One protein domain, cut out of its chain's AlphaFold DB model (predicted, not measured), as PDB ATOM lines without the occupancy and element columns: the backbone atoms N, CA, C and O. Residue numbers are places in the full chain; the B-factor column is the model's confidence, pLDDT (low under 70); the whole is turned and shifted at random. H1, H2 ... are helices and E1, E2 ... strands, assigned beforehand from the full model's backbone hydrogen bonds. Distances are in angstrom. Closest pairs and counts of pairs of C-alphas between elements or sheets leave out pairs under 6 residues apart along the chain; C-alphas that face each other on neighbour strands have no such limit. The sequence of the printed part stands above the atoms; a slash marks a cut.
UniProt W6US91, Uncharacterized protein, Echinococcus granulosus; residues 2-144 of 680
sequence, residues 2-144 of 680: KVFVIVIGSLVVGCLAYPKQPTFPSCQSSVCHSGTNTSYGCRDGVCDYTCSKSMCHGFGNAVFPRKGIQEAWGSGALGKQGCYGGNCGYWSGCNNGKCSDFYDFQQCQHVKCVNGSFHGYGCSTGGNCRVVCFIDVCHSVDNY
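Overview. This is residues 2 to 144 of the 680 residues of an uncharacterized protein of Echinococcus granulosus (UniProt W6US91). With little regular structure, two small sheets are partly face to face through E5, while helix H1 sticks out on the free residues 2 to 17 and unnamed residues 73 to 102 make a loop lobe at the other end. The 143 printed residues, of mixed class with only 47 in named elements, run H1, then E1 to E9; sheets E1-E2-E3-E4-E5 and E6-E7-E8-E9 are antiparallel meanders, each strand neighbouring the one before. The whole is only just compact, close to loose: radius of gyration of the C-alphas 17.1 A, spans 52 by 42 by 27 A.

Along the chain. H1, residues 2 to 12, 15.5 A long, begins at C-alpha 2 (25.787, 8.820, -6.102). E1 is 31 to 34, E2 37 to 40, E3 49 to 52, E4 55 to 58, E5 62 to 65, E6 112 to 115, E7 118 to 121, E8 131 to 134, E9 137 to 140.

Arrangement. H1, with every O i to N i+4 pair within hydrogen-bond range, is on neither sheet. In hairpin E1 and E2, N 32 and O 39 are 2.9 A apart. The sheets form a sandwich, strands at 62 degrees; the closest C-alphas of E5 and E9, Pro 65 and Cys 138, are 6.1 A apart.

Size, cuts and confidence. The printed part has no cut. Links H1 to E1 and E5 to E6 are long. Residues under pLDDT 70 include 2 to 22 and 73 to 93.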
ATOM      1  N   LYS A   2      26.970   7.953  -5.878       28.77
ATOM      2  CA  LYS A   2      25.787   8.820  -6.102       28.77
ATOM      3  C   LYS A   2      26.131  10.125  -6.834       28.77
ATOM      4  O   LYS A   2      25.480  10.447  -7.814       28.77
ATOM      5  N   VAL A   3      27.222  10.794  -6.454       32.56
ATOM      6  CA  VAL A   3      27.706  12.010  -7.138       32.56
ATOM      7  C   VAL A   3      28.082  11.739  -8.601       32.56
ATOM      8  O   VAL A   3      27.771  12.535  -9.470       32.56
ATOM      9  N   PHE A   4      28.662  10.577  -8.908       35.38
ATOM     10  CA  PHE A   4      29.123  10.236 -10.258       35.38
ATOM     11  C   PHE A   4      27.960   9.913 -11.216       35.38
ATOM     12  O   PHE A   4      27.942  10.368 -12.355       35.38
ATOM     13  N   VAL A   5      26.945   9.194 -10.723       42.56
ATOM     14  CA  VAL A   5      25.705   8.903 -11.470       42.56
ATOM     15  C   VAL A   5      24.854  10.167 -11.643       42.56
ATOM     16  O   VAL A   5      24.264  10.361 -12.701       42.56
ATOM     17  N   ILE A   6      24.844  11.063 -10.649       39.34
ATOM     18  CA  ILE A   6      24.156  12.361 -10.735       39.34
ATOM     19  C   ILE A   6      24.862  13.290 -11.729       39.34
ATOM     20  O   ILE A   6      24.188  13.934 -12.529       39.34
ATOM     21  N   VAL A   7      26.197  13.336 -11.736       39.25
ATOM     22  CA  VAL A   7      26.975  14.196 -12.643       39.25
ATOM     23  C   VAL A   7      26.869  13.710 -14.091       39.25
ATOM     24  O   VAL A   7      26.537  14.510 -14.959       39.25
ATOM     25  N   ILE A   8      27.027  12.409 -14.365       41.22
ATOM     26  CA  ILE A   8      26.859  11.869 -15.729       41.22
ATOM     27  C   ILE A   8      25.392  11.947 -16.180       41.22
ATOM     28  O   ILE A   8      25.127  12.362 -17.306       41.22
ATOM     29  N   GLY A   9      24.428  11.657 -15.300       39.59
ATOM     30  CA  GLY A   9      23.003  11.817 -15.604       39.59
ATOM     31  C   GLY A   9      22.610  13.267 -15.913       39.59
ATOM     32  O   GLY A   9      21.801  13.507 -16.805       39.59
ATOM     33  N   SER A  10      23.230  14.243 -15.243       36.81
ATOM     34  CA  SER A  10      22.996  15.675 -15.493       36.81
ATOM     35  C   SER A  10      23.705  16.191 -16.750       36.81
ATOM     36  O   SER A  10      23.276  17.184 -17.336       36.81
ATOM     37  N   LEU A  11      24.783  15.530 -17.179       36.59
ATOM     38  CA  LEU A  11      25.562  15.917 -18.357       36.59
ATOM     39  C   LEU A  11      25.005  15.316 -19.653       36.59
ATOM     40  O   LEU A  11      24.925  16.030 -20.646       36.59
ATOM     41  N   VAL A  12      24.516  14.070 -19.634       37.16
ATOM     42  CA  VAL A  12      23.894  13.422 -20.811       37.16
ATOM     43  C   VAL A  12      22.573  14.100 -21.206       37.16
ATOM     44  O   VAL A  12      22.252  14.184 -22.387       37.16
ATOM     45  N   VAL A  13      21.839  14.672 -20.245       41.81
ATOM     46  CA  VAL A  13      20.630  15.478 -20.519       41.81
ATOM     47  C   VAL A  13      20.977  16.876 -21.070       41.81
ATOM     48  O   VAL A  13      20.131  17.531 -21.670       41.81
ATOM     49  N   GLY A  14      22.221  17.337 -20.900       34.16
ATOM     50  CA  GLY A  14      22.643  18.704 -21.212       34.16
ATOM     51  C   GLY A  14      23.334  18.925 -22.562       34.16
ATOM     52  O   GLY A  14      23.610  20.082 -22.868       34.16
ATOM     53  N   CYS A  15      23.630  17.877 -23.341       29.34
ATOM     54  CA  CYS A  15      24.470  17.979 -24.552       29.34
ATOM     55  C   CYS A  15      23.727  17.770 -25.882       29.34
ATOM     56  O   CYS A  15      24.345  17.780 -26.943       29.34
ATOM     57  N   LEU A  16      22.397  17.660 -25.858       34.31
ATOM     58  CA  LEU A  16      21.610  17.961 -27.049       34.31
ATOM     59  C   LEU A  16      21.507  19.481 -27.132       34.31
ATOM     60  O   LEU A  16      20.873  20.108 -26.285       34.31
ATOM     61  N   ALA A  17      22.156  20.086 -28.125       38.19
ATOM     62  CA  ALA A  17      21.831  21.447 -28.517       38.19
ATOM     63  C   ALA A  17      20.303  21.530 -28.680       38.19
ATOM     64  O   ALA A  17      19.741  20.844 -29.532       38.19
ATOM     65  N   TYR A  18      19.628  22.311 -27.834       35.03
ATOM     66  CA  TYR A  18      18.202  22.599 -27.968       35.03
ATOM     67  C   TYR A  18      18.062  23.982 -28.602       35.03
ATOM     68  O   TYR A  18      18.264  24.988 -27.918       35.03
ATOM     69  N   PRO A  19      17.753  24.071 -29.906       48.62
ATOM     70  CA  PRO A  19      17.476  25.337 -30.543       48.62
ATOM     71  C   PRO A  19      15.966  25.581 -30.607       48.62
ATOM     72  O   PRO A  19      15.198  24.667 -30.891       48.62
ATOM     73  N   LYS A  20      15.596  26.858 -30.474       53.22
ATOM     74  CA  LYS A  20      14.323  27.460 -30.903       53.22
ATOM     75  C   LYS A  20      13.057  26.912 -30.224       53.22
ATOM     76  O   LYS A  20      13.004  25.824 -29.666       53.22
ATOM     77  N   GLN A  21      12.041  27.768 -30.200       56.88
ATOM     78  CA  GLN A  21      10.714  27.458 -29.675       56.88
ATOM     79  C   GLN A  21      10.232  26.080 -30.158       56.88
ATOM     80  O   GLN A  21      10.451  25.738 -31.321       56.88
ATOM     81  N   PRO A  22       9.598  25.277 -29.290       68.00
ATOM     82  CA  PRO A  22       9.206  23.921 -29.637       68.00
ATOM     83  C   PRO A  22       8.214  23.927 -30.806       68.00
ATOM     84  O   PRO A  22       7.148  24.543 -30.726       68.00
ATOM     85  N   THR A  23       8.578  23.245 -31.897       70.19
ATOM     86  CA  THR A  23       7.782  23.211 -33.127       70.19
ATOM     87  C   THR A  23       6.927  21.947 -33.235       70.19
ATOM     88  O   THR A  23       7.439  20.834 -33.116       70.19
ATOM     89  N   PHE A  24       5.643  22.115 -33.534       78.69
ATOM     90  CA  PHE A  24       4.651  21.082 -33.823       78.69
ATOM     91  C   PHE A  24       4.024  21.365 -35.194       78.69
ATOM     92  O   PHE A  24       2.975  22.005 -35.253       78.69
ATOM     93  N   PRO A  25       4.633  20.895 -36.300       72.25
ATOM     94  CA  PRO A  25       4.238  21.264 -37.666       72.25
ATOM     95  C   PRO A  25       2.770  20.979 -38.018       72.25
ATOM     96  O   PRO A  25       2.217  21.605 -38.913       72.25
ATOM     97  N   SER A  26       2.129  20.037 -37.321       75.31
ATOM     98  CA  SER A  26       0.726  19.658 -37.518       75.31
ATOM     99  C   SER A  26      -0.256  20.364 -36.578       75.31
ATOM    100  O   SER A  26      -1.447  20.055 -36.602       75.31
ATOM    101  N   CYS A  27       0.208  21.274 -35.719       79.50
ATOM    102  CA  CYS A  27      -0.657  21.876 -34.720       79.50
ATOM    103  C   CYS A  27      -1.305  23.179 -35.192       79.50
ATOM    104  O   CYS A  27      -0.621  24.162 -35.471       79.50
ATOM    105  N   GLN A  28      -2.638  23.181 -35.209       78.38
ATOM    106  CA  GLN A  28      -3.473  24.326 -35.584       78.38
ATOM    107  C   GLN A  28      -4.205  24.963 -34.387       78.38
ATOM    108  O   GLN A  28      -4.915  25.951 -34.552       78.38
ATOM    109  N   SER A  29      -4.055  24.410 -33.178       81.50
ATOM    110  CA  SER A  29      -4.694  24.900 -31.950       81.50
ATOM    111  C   SER A  29      -3.706  25.614 -31.026       81.50
ATOM    112  O   SER A  29      -2.504  25.375 -31.073       81.50
ATOM    113  N   SER A  30      -4.222  26.451 -30.118       82.19
ATOM    114  CA  SER A  30      -3.417  27.153 -29.100       82.19
ATOM    115  C   SER A  30      -2.756  26.219 -28.075       82.19
ATOM    116  O   SER A  30      -1.828  26.630 -27.377       82.19
ATOM    117  N   VAL A  31      -3.219  24.968 -27.996       86.56
ATOM    118  CA  VAL A  31      -2.654  23.888 -27.181       86.56
ATOM    119  C   VAL A  31      -2.413  22.676 -28.071       86.56
ATOM    120  O   VAL A  31      -3.315  22.265 -28.797       86.56
ATOM    121  N   CYS A  32      -1.222  22.087 -27.996       87.62
ATOM    122  CA  CYS A  32      -0.812  20.940 -28.806       87.62
ATOM    123  C   CYS A  32      -0.358  19.786 -27.919       87.62
ATOM    124  O   CYS A  32       0.274  20.000 -26.884       87.62
ATOM    125  N   HIS A  33      -0.604  18.555 -28.356       87.12
ATOM    126  CA  HIS A  33      -0.151  17.355 -27.656       87.12
ATOM    127  C   HIS A  33       0.778  16.537 -28.553       87.12
ATOM    128  O   HIS A  33       0.482  16.322 -29.725       87.12
ATOM    129  N   SER A  34       1.893  16.061 -27.998       83.31
ATOM    130  CA  SER A  34       2.791  15.119 -28.671       83.31
ATOM    131  C   SER A  34       3.426  14.180 -27.653       83.31
ATOM    132  O   SER A  34       4.203  14.594 -26.789       83.31
ATOM    133  N   GLY A  35       3.053  12.901 -27.717       85.62
ATOM    134  CA  GLY A  35       3.436  11.916 -26.710       85.62
ATOM    135  C   GLY A  35       2.997  12.341 -25.304       85.62
ATOM    136  O   GLY A  35       1.821  12.586 -25.054       85.62
ATOM    137  N   THR A  36       3.954  12.442 -24.378       82.56
ATOM    138  CA  THR A  36       3.705  12.881 -22.988       82.56
ATOM    139  C   THR A  36       3.820  14.395 -22.790       82.56
ATOM    140  O   THR A  36       3.634  14.891 -21.673       82.56
ATOM    141  N   ASN A  37       4.104  15.132 -23.866       88.00
ATOM    142  CA  ASN A  37       4.328  16.567 -23.839       88.00
ATOM    143  C   ASN A  37       3.059  17.319 -24.244       88.00
ATOM    144  O   ASN A  37       2.336  16.919 -25.158       88.00
ATOM    145  N   THR A  38       2.784  18.418 -23.547       89.44
ATOM    146  CA  THR A  38       1.704  19.355 -23.875       89.44
ATOM    147  C   THR A  38       2.284  20.745 -24.044       89.44
ATOM    148  O   THR A  38       2.915  21.255 -23.123       89.44
ATOM    149  N   SER A  39       2.051  21.353 -25.195       88.75
ATOM    150  CA  SER A  39       2.612  22.644 -25.583       88.75
ATOM    151  C   SER A  39       1.518  23.690 -25.663       88.75
ATOM    152  O   SER A  39       0.378  23.366 -25.990       88.75
ATOM    153  N   TYR A  40       1.855  24.932 -25.341       88.44
ATOM    154  CA  TYR A  40       0.902  26.023 -25.172       88.44
ATOM    155  C   TYR A  40       1.356  27.262 -25.938       88.44
ATOM    156  O   TYR A  40       2.548  27.444 -26.198       88.44
ATOM    157  N   GLY A  41       0.391  28.118 -26.280       84.62
ATOM    158  CA  GLY A  41       0.645  29.366 -26.995       84.62
ATOM    159  C   GLY A  41       1.093  29.140 -28.438       84.62
ATOM    160  O   GLY A  41       1.926  29.877 -28.952       84.62
ATOM    161  N   CYS A  42       0.590  28.083 -29.073       87.31
ATOM    162  CA  CYS A  42       1.066  27.654 -30.380       87.31
ATOM    163  C   CYS A  42       0.443  28.460 -31.527       87.31
ATOM    164  O   CYS A  42      -0.773  28.657 -31.562       87.31
ATOM    165  N   ARG A  43       1.284  28.924 -32.460       82.62
ATOM    166  CA  ARG A  43       0.906  29.613 -33.705       82.62
ATOM    167  C   ARG A  43       1.772  29.091 -34.846       82.62
ATOM    168  O   ARG A  43       2.989  29.050 -34.702       82.62
ATOM    169  N   ASP A  44       1.142  28.642 -35.930       81.19
ATOM    170  CA  ASP A  44       1.813  28.080 -37.116       81.19
ATOM    171  C   ASP A  44       2.819  26.971 -36.780       81.19
ATOM    172  O   ASP A  44       3.936  26.900 -37.290       81.19
ATOM    173  N   GLY A  45       2.422  26.112 -35.840       80.12
ATOM    174  CA  GLY A  45       3.266  25.038 -35.352       80.12
ATOM    175  C   GLY A  45       4.468  25.494 -34.528       80.12
ATOM    176  O   GLY A  45       5.343  24.678 -34.296       80.12
ATOM    177  N   VAL A  46       4.535  26.735 -34.045       85.50
ATOM    178  CA  VAL A  46       5.559  27.208 -33.101       85.50
ATOM    179  C   VAL A  46       4.900  27.532 -31.765       85.50
ATOM    180  O   VAL A  46       3.987  28.350 -31.711       85.50
ATOM    181  N   CYS A  47       5.336  26.886 -30.683       88.06
ATOM    182  CA  CYS A  47       4.752  27.053 -29.350       88.06
ATOM    183  C   CYS A  47       5.613  27.917 -28.429       88.06
ATOM    184  O   CYS A  47       6.841  27.868 -28.472       88.06
ATOM    185  N   ASP A  48       4.966  28.659 -27.532       86.50
ATOM    186  CA  ASP A  48       5.646  29.492 -26.538       86.50
ATOM    187  C   ASP A  48       6.423  28.660 -25.507       86.50
ATOM    188  O   ASP A  48       7.547  29.004 -25.120       86.50
ATOM    189  N   TYR A  49       5.802  27.573 -25.035       90.00
ATOM    190  CA  TYR A  49       6.372  26.657 -24.051       90.00
ATOM    191  C   TYR A  49       5.767  25.252 -24.143       90.00
ATOM    192  O   TYR A  49       4.626  25.066 -24.569       90.00
ATOM    193  N   THR A  50       6.532  24.261 -23.687       91.69
ATOM    194  CA  THR A  50       6.159  22.844 -23.647       91.69
ATOM    195  C   THR A  50       6.304  22.292 -22.242       91.69
ATOM    196  O   THR A  50       7.356  22.403 -21.619       91.69
ATOM    197  N   CYS A  51       5.260  21.638 -21.753       91.56
ATOM    198  CA  CYS A  51       5.226  20.959 -20.470       91.56
ATOM    199  C   CYS A  51       5.378  19.448 -20.634       91.56
ATOM    200  O   CYS A  51       4.636  18.820 -21.387       91.56
ATOM    201  N   SER A  52       6.296  18.861 -19.870       90.56
ATOM    202  CA  SER A  52       6.501  17.419 -19.754       90.56
ATOM    203  C   SER A  52       6.472  17.021 -18.279       90.56
ATOM    204  O   SER A  52       7.102  17.656 -17.431       90.56
ATOM    205  N   LYS A  53       5.716  15.971 -17.938       87.25
ATOM    206  CA  LYS A  53       5.560  15.506 -16.545       87.25
ATOM    207  C   LYS A  53       5.161  16.657 -15.601       87.25
ATOM    208  O   LYS A  53       4.035  17.134 -15.725       87.25
ATOM    209  N   SER A  54       6.049  17.079 -14.697       85.94
ATOM    210  CA  SER A  54       5.854  18.122 -13.678       85.94
ATOM    211  C   SER A  54       6.454  19.489 -14.034       85.94
ATOM    212  O   SER A  54       6.242  20.437 -13.279       85.94
ATOM    213  N   MET A  55       7.166  19.617 -15.159       89.75
ATOM    214  CA  MET A  55       7.902  20.830 -15.535       89.75
ATOM    215  C   MET A  55       7.510  21.330 -16.925       89.75
ATOM    216  O   MET A  55       7.120  20.559 -17.801       89.75
ATOM    217  N   CYS A  56       7.648  22.630 -17.131       91.19
ATOM    218  CA  CYS A  56       7.450  23.329 -18.390       91.19
ATOM    219  C   CYS A  56       8.729  24.053 -18.793       91.19
ATOM    220  O   CYS A  56       9.430  24.594 -17.942       91.19
ATOM    221  N   HIS A  57       9.016  24.056 -20.091       91.25
ATOM    222  CA  HIS A  57      10.191  24.662 -20.708       91.25
ATOM    223  C   HIS A  57       9.744  25.617 -21.818       91.25
ATOM    224  O   HIS A  57       8.966  25.221 -22.685       91.25
ATOM    225  N   GLY A  58      10.226  26.858 -21.816       85.62
ATOM    226  CA  GLY A  58       9.897  27.852 -22.845       85.62
ATOM    227  C   GLY A  58      10.442  29.240 -22.517       85.62
ATOM    228  O   GLY A  58      11.263  29.375 -21.617       85.62
ATOM    229  N   PHE A  59      10.009  30.273 -23.246       82.75
ATOM    230  CA  PHE A  59      10.345  31.685 -22.962       82.75
ATOM    231  C   PHE A  59      11.841  31.967 -22.702       82.75
ATOM    232  O   PHE A  59      12.213  32.472 -21.645       82.75
ATOM    233  N   GLY A  60      12.716  31.628 -23.653       74.25
ATOM    234  CA  GLY A  60      14.157  31.879 -23.510       74.25
ATOM    235  C   GLY A  60      14.837  30.968 -22.481       74.25
ATOM    236  O   GLY A  60      15.607  31.442 -21.653       74.25
ATOM    237  N   ASN A  61      14.557  29.660 -22.543       74.69
ATOM    238  CA  ASN A  61      15.103  28.608 -21.666       74.69
ATOM    239  C   ASN A  61      14.621  28.646 -20.207       74.69
ATOM    240  O   ASN A  61      15.209  27.996 -19.341       74.69
ATOM    241  N   ALA A  62      13.540  29.368 -19.918       81.88
ATOM    242  CA  ALA A  62      12.934  29.326 -18.603       81.88
ATOM    243  C   ALA A  62      12.307  27.952 -18.326       81.88
ATOM    244  O   ALA A  62      11.663  27.348 -19.189       81.88
ATOM    245  N   VAL A  63      12.485  27.485 -17.088       87.62
ATOM    246  CA  VAL A  63      11.876  26.260 -16.566       87.62
ATOM    247  C   VAL A  63      10.967  26.620 -15.401       87.62
ATOM    248  O   VAL A  63      11.396  27.328 -14.487       87.62
ATOM    249  N   PHE A  64       9.724  26.143 -15.430       88.69
ATOM    250  CA  PHE A  64       8.734  26.408 -14.386       88.69
ATOM    251  C   PHE A  64       7.804  25.205 -14.138       88.69
ATOM    252  O   PHE A  64       7.631  24.376 -15.032       88.69
ATOM    253  N   PRO A  65       7.217  25.065 -12.934       88.94
ATOM    254  CA  PRO A  65       6.276  23.986 -12.619       88.94
ATOM    255  C   PRO A  65       5.049  23.931 -13.542       88.94
ATOM    256  O   PRO A  65       4.520  24.951 -13.968       88.94
ATOM    257  N   ARG A  66       4.542  22.721 -13.814       87.25
ATOM    258  CA  ARG A  66       3.312  22.507 -14.608       87.25
ATOM    259  C   ARG A  66       2.020  22.672 -13.799       87.25
ATOM    260  O   ARG A  66       0.958  22.908 -14.373       87.25
ATOM    261  N   LYS A  67       2.079  22.448 -12.488       87.38
ATOM    262  CA  LYS A  67       0.907  22.406 -11.602       87.38
ATOM    263  C   LYS A  67       0.118  23.717 -11.713       87.38
ATOM    264  O   LYS A  67       0.728  24.771 -11.619       87.38
ATOM    265  N   GLY A  68      -1.195  23.647 -11.932       83.69
ATOM    266  CA  GLY A  68      -2.056  24.825 -12.099       83.69
ATOM    267  C   GLY A  68      -2.164  25.389 -13.522       83.69
ATOM    268  O   GLY A  68      -3.023  26.225 -13.775       83.69
ATOM    269  N   ILE A  69      -1.370  24.931 -14.504       86.62
ATOM    270  CA  ILE A  69      -1.257  25.669 -15.781       86.62
ATOM    271  C   ILE A  69      -2.567  25.735 -16.581       86.62
ATOM    272  O   ILE A  69      -2.821  26.711 -17.286       86.62
ATOM    273  N   GLN A  70      -3.405  24.704 -16.449       82.19
ATOM    274  CA  GLN A  70      -4.726  24.601 -17.080       82.19
ATOM    275  C   GLN A  70      -5.858  25.070 -16.160       82.19
ATOM    276  O   GLN A  70      -7.013  25.108 -16.576       82.19
ATOM    277  N   GLU A  71      -5.547  25.389 -14.908       81.25
ATOM    278  CA  GLU A  71      -6.544  25.767 -13.924       81.25
ATOM    279  C   GLU A  71      -6.874  27.250 -14.079       81.25
ATOM    280  O   GLU A  71      -5.998  28.113 -14.207       81.25
ATOM    281  N   ALA A  72      -8.172  27.535 -14.075       76.94
ATOM    282  CA  ALA A  72      -8.695  28.878 -13.921       76.94
ATOM    283  C   ALA A  72      -8.240  29.476 -12.586       76.94
ATOM    284  O   ALA A  72      -8.197  28.781 -11.570       76.94
ATOM    285  N   TRP A  73      -7.943  30.773 -12.578       68.00
ATOM    286  CA  TRP A  73      -7.514  31.468 -11.369       68.00
ATOM    287  C   TRP A  73      -8.018  32.914 -11.346       68.00
ATOM    288  O   TRP A  73      -8.204  33.553 -12.383       68.00
ATOM    289  N   GLY A  74      -8.371  33.357 -10.136       63.12
ATOM    290  CA  GLY A  74      -9.425  34.347  -9.892       63.12
ATOM    291  C   GLY A  74      -9.193  35.754 -10.438       63.12
ATOM    292  O   GLY A  74      -8.065  36.206 -10.587       63.12
ATOM    293  N   SER A  75     -10.301  36.469 -10.647       52.16
ATOM    294  CA  SER A  75     -10.407  37.812 -11.239       52.16
ATOM    295  C   SER A  75      -9.849  38.962 -10.388       52.16
ATOM    296  O   SER A  75      -9.987  40.112 -10.781       52.16
ATOM    297  N   GLY A  76      -9.244  38.692  -9.227       50.19
ATOM    298  CA  GLY A  76      -8.628  39.706  -8.358       50.19
ATOM    299  C   GLY A  76      -7.098  39.787  -8.446       50.19
ATOM    300  O   GLY A  76      -6.519  40.776  -8.007       50.19
ATOM    301  N   ALA A  77      -6.420  38.787  -9.030       50.72
ATOM    302  CA  ALA A  77      -4.951  38.719  -8.974       50.72
ATOM    303  C   ALA A  77      -4.219  39.732  -9.890       50.72
ATOM    304  O   ALA A  77      -3.110  40.146  -9.562       50.72
ATOM    305  N   LEU A  78      -4.833  40.215 -10.981       56.22
ATOM    306  CA  LEU A  78      -4.408  41.448 -11.654       56.22
ATOM    307  C   LEU A  78      -4.904  42.641 -10.830       56.22
ATOM    308  O   LEU A  78      -5.955  43.220 -11.097       56.22
ATOM    309  N   GLY A  79      -4.137  43.029  -9.817       52.94
ATOM    310  CA  GLY A  79      -4.505  44.075  -8.851       52.94
ATOM    311  C   GLY A  79      -4.700  45.501  -9.386       52.94
ATOM    312  O   GLY A  79      -4.761  46.428  -8.586       52.94
ATOM    313  N   LYS A  80      -4.884  45.699 -10.699       55.22
ATOM    314  CA  LYS A  80      -5.416  46.948 -11.268       55.22
ATOM    315  C   LYS A  80      -6.922  47.121 -11.055       55.22
ATOM    316  O   LYS A  80      -7.393  48.250 -11.091       55.22
ATOM    317  N   GLN A  81      -7.674  46.039 -10.849       58.34
ATOM    318  CA  GLN A  81      -9.138  46.111 -10.698       58.34
ATOM    319  C   GLN A  81      -9.606  46.122  -9.236       58.34
ATOM    320  O   GLN A  81     -10.801  46.247  -8.971       58.34
ATOM    321  N   GLY A  82      -8.667  46.031  -8.290       58.41
ATOM    322  CA  GLY A  82      -8.977  45.830  -6.882       58.41
ATOM    323  C   GLY A  82      -9.729  44.518  -6.632       58.41
ATOM    324  O   GLY A  82      -9.954  43.708  -7.531       58.41
ATOM    325  N   CYS A  83     -10.111  44.288  -5.385       65.44
ATOM    326  CA  CYS A  83     -10.935  43.156  -4.997       65.44
ATOM    327  C   CYS A  83     -12.151  43.627  -4.201       65.44
ATOM    328  O   CYS A  83     -12.075  44.587  -3.435       65.44
ATOM    329  N   TYR A  84     -13.269  42.924  -4.368       59.44
ATOM    330  CA  TYR A  84     -14.501  43.148  -3.617       59.44
ATOM    331  C   TYR A  84     -15.066  41.786  -3.214       59.44
ATOM    332  O   TYR A  84     -15.377  40.960  -4.068       59.44
ATOM    333  N   GLY A  85     -15.170  41.528  -1.907       55.31
ATOM    334  CA  GLY A  85     -15.858  40.336  -1.396       55.31
ATOM    335  C   GLY A  85     -15.166  38.990  -1.661       55.31
ATOM    336  O   GLY A  85     -15.853  37.979  -1.766       55.31
ATOM    337  N   GLY A  86     -13.830  38.948  -1.766       55.91
ATOM    338  CA  GLY A  86     -13.069  37.684  -1.788       55.91
ATOM    339  C   GLY A  86     -12.758  37.099  -3.173       55.91
ATOM    340  O   GLY A  86     -12.323  35.958  -3.271       55.91
ATOM    341  N   ASN A  87     -12.897  37.871  -4.252       61.62
ATOM    342  CA  ASN A  87     -12.574  37.452  -5.628       61.62
ATOM    343  C   ASN A  87     -11.062  37.305  -5.933       61.62
ATOM    344  O   ASN A  87     -10.662  37.233  -7.096       61.62
ATOM    345  N   CYS A  88     -10.218  37.228  -4.906       61.47
ATOM    346  CA  CYS A  88      -8.758  37.179  -5.005       61.47
ATOM    347  C   CYS A  88      -8.178  35.831  -5.455       61.47
ATOM    348  O   CYS A  88      -6.964  35.658  -5.542       61.47
ATOM    349  N   GLY A  89      -9.051  34.904  -5.850       61.66
ATOM    350  CA  GLY A  89      -8.658  33.624  -6.414       61.66
ATOM    351  C   GLY A  89      -7.978  32.716  -5.397       61.66
ATOM    352  O   GLY A  89      -8.184  32.831  -4.196       61.66
ATOM    353  N   TYR A  90      -7.184  31.780  -5.914       59.72
ATOM    354  CA  TYR A  90      -6.566  30.700  -5.140       59.72
ATOM    355  C   TYR A  90      -5.453  31.177  -4.186       59.72
ATOM    356  O   TYR A  90      -5.065  30.436  -3.289       59.72
ATOM    357  N   TRP A  91      -4.934  32.396  -4.365       62.81
ATOM    358  CA  TRP A  91      -3.687  32.822  -3.725       62.81
ATOM    359  C   TRP A  91      -3.832  33.809  -2.571       62.81
ATOM    360  O   TRP A  91      -2.839  34.021  -1.896       62.81
ATOM    361  N   SER A  92      -5.007  34.393  -2.302       61.56
ATOM    362  CA  SER A  92      -5.227  35.207  -1.089       61.56
ATOM    363  C   SER A  92      -6.677  35.661  -0.905       61.56
ATOM    364  O   SER A  92      -7.500  35.554  -1.810       61.56
ATOM    365  N   GLY A  93      -6.988  36.191   0.285       63.59
ATOM    366  CA  GLY A  93      -8.199  36.970   0.555       63.59
ATOM    367  C   GLY A  93      -8.081  38.432   0.103       63.59
ATOM    368  O   GLY A  93      -7.001  38.920  -0.230       63.59
ATOM    369  N   CYS A  94      -9.211  39.138   0.091       70.75
ATOM    370  CA  CYS A  94      -9.273  40.560  -0.238       70.75
ATOM    371  C   CYS A  94      -9.026  41.416   1.012       70.75
ATOM    372  O   CYS A  94      -9.812  41.345   1.954       70.75
ATOM    373  N   ASN A  95      -7.974  42.233   1.015       66.81
ATOM    374  CA  ASN A  95      -7.610  43.128   2.107       66.81
ATOM    375  C   ASN A  95      -7.455  44.574   1.598       66.81
ATOM    376  O   ASN A  95      -6.663  44.849   0.698       66.81
ATOM    377  N   ASN A  96      -8.228  45.509   2.156       71.56
ATOM    378  CA  ASN A  96      -8.232  46.928   1.760       71.56
ATOM    379  C   ASN A  96      -8.433  47.160   0.249       71.56
ATOM    380  O   ASN A  96      -7.775  48.002  -0.363       71.56
ATOM    381  N   GLY A  97      -9.320  46.379  -0.374       69.12
ATOM    382  CA  GLY A  97      -9.603  46.486  -1.806       69.12
ATOM    383  C   GLY A  97      -8.483  45.966  -2.711       69.12
ATOM    384  O   GLY A  97      -8.551  46.168  -3.920       69.12
ATOM    385  N   LYS A  98      -7.468  45.281  -2.165       66.44
ATOM    386  CA  LYS A  98      -6.420  44.572  -2.915       66.44
ATOM    387  C   LYS A  98      -6.278  43.137  -2.420       66.44
ATOM    388  O   LYS A  98      -6.560  42.834  -1.268       66.44
ATOM    389  N   CYS A  99      -5.855  42.227  -3.283       69.00
ATOM    390  CA  CYS A  99      -5.558  40.870  -2.833       69.00
ATOM    391  C   CYS A  99      -4.315  40.882  -1.947       69.00
ATOM    392  O   CYS A  99      -3.349  41.565  -2.289       69.00
ATOM    393  N   SER A 100      -4.359  40.177  -0.809       65.31
ATOM    394  CA  SER A 100      -3.254  40.180   0.165       65.31
ATOM    395  C   SER A 100      -1.926  39.762  -0.469       65.31
ATOM    396  O   SER A 100      -0.883  40.276  -0.082       65.31
ATOM    397  N   ASP A 101      -1.982  38.902  -1.486       69.19
ATOM    398  CA  ASP A 101      -0.845  38.501  -2.303       69.19
ATOM    399  C   ASP A 101      -1.019  39.053  -3.729       69.19
ATOM    400  O   ASP A 101      -1.607  38.422  -4.609       69.19
ATOM    401  N   PHE A 102      -0.533  40.280  -3.932       68.12
ATOM    402  CA  PHE A 102      -0.533  40.993  -5.211       68.12
ATOM    403  C   PHE A 102       0.864  40.978  -5.848       68.12
ATOM    404  O   PHE A 102       1.872  41.091  -5.151       68.12
ATOM    405  N   TYR A 103       0.922  40.887  -7.178       73.25
ATOM    406  CA  TYR A 103       2.149  41.028  -7.960       73.25
ATOM    407  C   TYR A 103       2.003  42.141  -9.003       73.25
ATOM    408  O   TYR A 103       0.972  42.270  -9.661       73.25
ATOM    409  N   ASP A 104       3.069  42.915  -9.196       78.25
ATOM    410  CA  ASP A 104       3.169  43.947 -10.227       78.25
ATOM    411  C   ASP A 104       4.426  43.737 -11.079       78.25
ATOM    412  O   ASP A 104       5.553  44.000 -10.656       78.25
ATOM    413  N   PHE A 105       4.251  43.246 -12.302       80.56
ATOM    414  CA  PHE A 105       5.369  43.042 -13.216       80.56
ATOM    415  C   PHE A 105       5.588  44.223 -14.168       80.56
ATOM    416  O   PHE A 105       6.398  44.088 -15.075       80.56
ATOM    417  N   GLN A 106       4.930  45.381 -13.998       79.00
ATOM    418  CA  GLN A 106       5.056  46.534 -14.914       79.00
ATOM    419  C   GLN A 106       6.494  47.023 -15.124       79.00
ATOM    420  O   GLN A 106       6.788  47.603 -16.162       79.00
ATOM    421  N   GLN A 107       7.404  46.732 -14.194       77.25
ATOM    422  CA  GLN A 107       8.829  47.054 -14.308       77.25
ATOM    423  C   GLN A 107       9.669  45.940 -14.960       77.25
ATOM    424  O   GLN A 107      10.898  45.988 -14.932       77.25
ATOM    425  N   CYS A 108       9.041  44.910 -15.532       80.56
ATOM    426  CA  CYS A 108       9.774  43.771 -16.056       80.56
ATOM    427  C   CYS A 108      10.474  44.069 -17.383       80.56
ATOM    428  O   CYS A 108       9.826  44.326 -18.396       80.56
ATOM    429  N   GLN A 109      11.804  43.949 -17.392       77.62
ATOM    430  CA  GLN A 109      12.638  44.139 -18.586       77.62
ATOM    431  C   GLN A 109      13.133  42.820 -19.208       77.62
ATOM    432  O   GLN A 109      13.754  42.830 -20.269       77.62
ATOM    433  N   HIS A 110      12.861  41.672 -18.578       80.31
ATOM    434  CA  HIS A 110      13.389  40.367 -18.983       80.31
ATOM    435  C   HIS A 110      12.286  39.326 -19.200       80.31
ATOM    436  O   HIS A 110      11.180  39.447 -18.682       80.31
ATOM    437  N   VAL A 111      12.616  38.237 -19.909       81.44
ATOM    438  CA  VAL A 111      11.706  37.094 -20.148       81.44
ATOM    439  C   VAL A 111      11.233  36.405 -18.861       81.44
ATOM    440  O   VAL A 111      10.237  35.683 -18.887       81.44
ATOM    441  N   LYS A 112      11.917  36.636 -17.736       86.00
ATOM    442  CA  LYS A 112      11.543  36.187 -16.395       86.00
ATOM    443  C   LYS A 112      11.559  37.377 -15.437       86.00
ATOM    444  O   LYS A 112      12.504  38.160 -15.460       86.00
ATOM    445  N   CYS A 113      10.565  37.448 -14.558       87.75
ATOM    446  CA  CYS A 113      10.475  38.441 -13.495       87.75
ATOM    447  C   CYS A 113      10.167  37.841 -12.137       87.75
ATOM    448  O   CYS A 113       9.615  36.747 -12.037       87.75
ATOM    449  N   VAL A 114      10.459  38.614 -11.094       87.06
ATOM    450  CA  VAL A 114      10.072  38.309  -9.720       87.06
ATOM    451  C   VAL A 114       9.443  39.551  -9.100       87.06
ATOM    452  O   VAL A 114       9.983  40.644  -9.245       87.06
ATOM    453  N   ASN A 115       8.312  39.384  -8.419       80.56
ATOM    454  CA  ASN A 115       7.726  40.402  -7.554       80.56
ATOM    455  C   ASN A 115       7.213  39.712  -6.283       80.56
ATOM    456  O   ASN A 115       6.295  38.893  -6.339       80.56
ATOM    457  N   GLY A 116       7.853  39.999  -5.147       83.69
ATOM    458  CA  GLY A 116       7.601  39.292  -3.895       83.69
ATOM    459  C   GLY A 116       7.808  37.782  -4.051       83.69
ATOM    460  O   GLY A 116       8.852  37.334  -4.521       83.69
ATOM    461  N   SER A 117       6.793  37.004  -3.681       82.19
ATOM    462  CA  SER A 117       6.780  35.537  -3.801       82.19
ATOM    463  C   SER A 117       6.379  35.028  -5.193       82.19
ATOM    464  O   SER A 117       6.314  33.815  -5.408       82.19
ATOM    465  N   PHE A 118       6.075  35.930  -6.132       87.62
ATOM    466  CA  PHE A 118       5.588  35.579  -7.460       87.62
ATOM    467  C   PHE A 118       6.703  35.598  -8.500       87.62
ATOM    468  O   PHE A 118       7.493  36.539  -8.579       87.62
ATOM    469  N   HIS A 119       6.719  34.578  -9.356       90.94
ATOM    470  CA  HIS A 119       7.616  34.468 -10.502       90.94
ATOM    471  C   HIS A 119       6.823  34.578 -11.807       90.94
ATOM    472  O   HIS A 119       5.974  33.736 -12.091       90.94
ATOM    473  N   GLY A 120       7.114  35.596 -12.611       90.25
ATOM    474  CA  GLY A 120       6.551  35.787 -13.944       90.25
ATOM    475  C   GLY A 120       7.458  35.213 -15.033       90.25
ATOM    476  O   GLY A 120       8.679  35.347 -14.960       90.25
ATOM    477  N   TYR A 121       6.868  34.602 -16.060       92.38
ATOM    478  CA  TYR A 121       7.565  34.055 -17.227       92.38
ATOM    479  C   TYR A 121       6.914  34.525 -18.531       92.38
ATOM    480  O   TYR A 121       5.696  34.712 -18.610       92.38
ATOM    481  N   GLY A 122       7.735  34.716 -19.565       88.25
ATOM    482  CA  GLY A 122       7.305  35.284 -20.841       88.25
ATOM    483  C   GLY A 122       6.867  36.743 -20.713       88.25
ATOM    484  O   GLY A 122       5.874  37.130 -21.325       88.25
ATOM    485  N   CYS A 123       7.541  37.525 -19.866       88.19
ATOM    486  CA  CYS A 123       7.163  38.909 -19.589       88.19
ATOM    487  C   CYS A 123       7.523  39.851 -20.743       88.19
ATOM    488  O   CYS A 123       8.603  39.771 -21.327       88.19
ATOM    489  N   SER A 124       6.582  40.736 -21.069       81.75
ATOM    490  CA  SER A 124       6.750  41.837 -22.020       81.75
ATOM    491  C   SER A 124       7.033  43.150 -21.287       81.75
ATOM    492  O   SER A 124       6.727  43.276 -20.102       81.75
ATOM    493  N   THR A 125       7.554  44.150 -22.002       73.50
ATOM    494  CA  THR A 125       7.921  45.483 -21.478       73.50
ATOM    495  C   THR A 125       6.768  46.270 -20.837       73.50
ATOM    496  O   THR A 125       7.013  47.281 -20.192       73.50
ATOM    497  N   GLY A 126       5.516  45.812 -20.962       71.31
ATOM    498  CA  GLY A 126       4.351  46.368 -20.258       71.31
ATOM    499  C   GLY A 126       3.995  45.667 -18.939       71.31
ATOM    500  O   GLY A 126       2.946  45.954 -18.364       71.31
ATOM    501  N   GLY A 127       4.813  44.708 -18.495       73.88
ATOM    502  CA  GLY A 127       4.572  43.874 -17.317       73.88
ATOM    503  C   GLY A 127       3.525  42.792 -17.466       73.88
ATOM    504  O   GLY A 127       3.071  42.219 -16.479       73.88
ATOM    505  N   ASN A 128       3.151  42.479 -18.700       80.75
ATOM    506  CA  ASN A 128       2.284  41.348 -18.970       80.75
ATOM    507  C   ASN A 128       3.170  40.116 -19.144       80.75
ATOM    508  O   ASN A 128       3.838  39.965 -20.173       80.75
ATOM    509  N   CYS A 129       3.206  39.274 -18.114       87.50
ATOM    510  CA  CYS A 129       3.782  37.933 -18.170       87.50
ATOM    511  C   CYS A 129       2.740  36.947 -18.701       87.50
ATOM    512  O   CYS A 129       1.552  37.120 -18.455       87.50
ATOM    513  N   ARG A 130       3.166  35.917 -19.439       87.88
ATOM    514  CA  ARG A 130       2.248  34.880 -19.947       87.88
ATOM    515  C   ARG A 130       1.941  33.815 -18.905       87.88
ATOM    516  O   ARG A 130       0.851  33.252 -18.904       87.88
ATOM    517  N   VAL A 131       2.888  33.549 -18.010       90.06
ATOM    518  CA  VAL A 131       2.724  32.603 -16.904       90.06
ATOM    519  C   VAL A 131       3.145  33.279 -15.613       90.06
ATOM    520  O   VAL A 131       4.180  33.945 -15.570       90.06
ATOM    521  N   VAL A 132       2.355  33.091 -14.562       89.06
ATOM    522  CA  VAL A 132       2.673  33.562 -13.214       89.06
ATOM    523  C   VAL A 132       2.654  32.372 -12.275       89.06
ATOM    524  O   VAL A 132       1.727  31.564 -12.300       89.06
ATOM    525  N   CYS A 133       3.692  32.257 -11.458       89.81
ATOM    526  CA  CYS A 133       3.844  31.193 -10.487       89.81
ATOM    527  C   CYS A 133       3.926  31.751  -9.075       89.81
ATOM    528  O   CYS A 133       4.646  32.717  -8.833       89.81
ATOM    529  N   PHE A 134       3.261  31.076  -8.149       85.81
ATOM    530  CA  PHE A 134       3.416  31.255  -6.715       85.81
ATOM    531  C   PHE A 134       3.847  29.915  -6.121       85.81
ATOM    532  O   PHE A 134       3.132  28.917  -6.225       85.81
ATOM    533  N   ILE A 135       5.045  29.879  -5.532       85.75
ATOM    534  CA  ILE A 135       5.671  28.651  -5.015       85.75
ATOM    535  C   ILE A 135       5.807  27.588  -6.127       85.75
ATOM    536  O   ILE A 135       6.645  27.739  -7.017       85.75
ATOM    537  N   ASP A 136       5.007  26.518  -6.084       84.69
ATOM    538  CA  ASP A 136       5.044  25.382  -7.007       84.69
ATOM    539  C   ASP A 136       3.836  25.343  -7.956       84.69
ATOM    540  O   ASP A 136       3.727  24.417  -8.761       84.69
ATOM    541  N   VAL A 137       2.943  26.335  -7.876       86.06
ATOM    542  CA  VAL A 137       1.735  26.435  -8.701       86.06
ATOM    543  C   VAL A 137       1.893  27.579  -9.694       86.06
ATOM    544  O   VAL A 137       2.085  28.730  -9.312       86.06
ATOM    545  N   CYS A 138       1.803  27.259 -10.979       89.88
ATOM    546  CA  CYS A 138       1.914  28.182 -12.096       89.88
ATOM    547  C   CYS A 138       0.617  28.202 -12.885       89.88
ATOM    548  O   CYS A 138       0.157  27.152 -13.318       89.88
ATOM    549  N   HIS A 139       0.079  29.382 -13.164       88.75
ATOM    550  CA  HIS A 139      -1.079  29.520 -14.036       88.75
ATOM    551  C   HIS A 139      -0.747  30.356 -15.267       88.75
ATOM    552  O   HIS A 139       0.039  31.306 -15.216       88.75
ATOM    553  N   SER A 140      -1.380  29.999 -16.386       86.56
ATOM    554  CA  SER A 140      -1.377  30.845 -17.575       86.56
ATOM    555  C   SER A 140      -2.250  32.070 -17.328       86.56
ATOM    556  O   SER A 140      -3.379  31.944 -16.848       86.56
ATOM    557  N   VAL A 141      -1.761  33.254 -17.693       80.88
ATOM    558  CA  VAL A 141      -2.546  34.496 -17.634       80.88
ATOM    559  C   VAL A 141      -3.747  34.438 -18.578       80.88
ATOM    560  O   VAL A 141      -4.781  35.016 -18.270       80.88
ATOM    561  N   ASP A 142      -3.701  33.631 -19.641       80.75
ATOM    562  CA  ASP A 142      -4.873  33.403 -20.496       80.75
ATOM    563  C   ASP A 142      -6.019  32.701 -19.752       80.75
ATOM    564  O   ASP A 142      -7.160  32.730 -20.210       80.75
ATOM    565  N   ASN A 143      -5.741  32.047 -18.619       77.31
ATOM    566  CA  ASN A 143      -6.744  31.405 -17.766       77.31
ATOM    567  C   ASN A 143      -7.227  32.306 -16.621       77.31
ATOM    568  O   ASN A 143      -8.042  31.878 -15.802       77.31
ATOM    569  N   TYR A 144      -6.750  33.548 -16.577       75.50
ATOM    570  CA  TYR A 144      -7.169  34.535 -15.599       75.50
ATOM    571  C   TYR A 144      -8.638  34.927 -15.784       75.50
ATOM    572  O   TYR A 144      -9.095  35.165 -16.904       75.50
TER     573      TYR A 144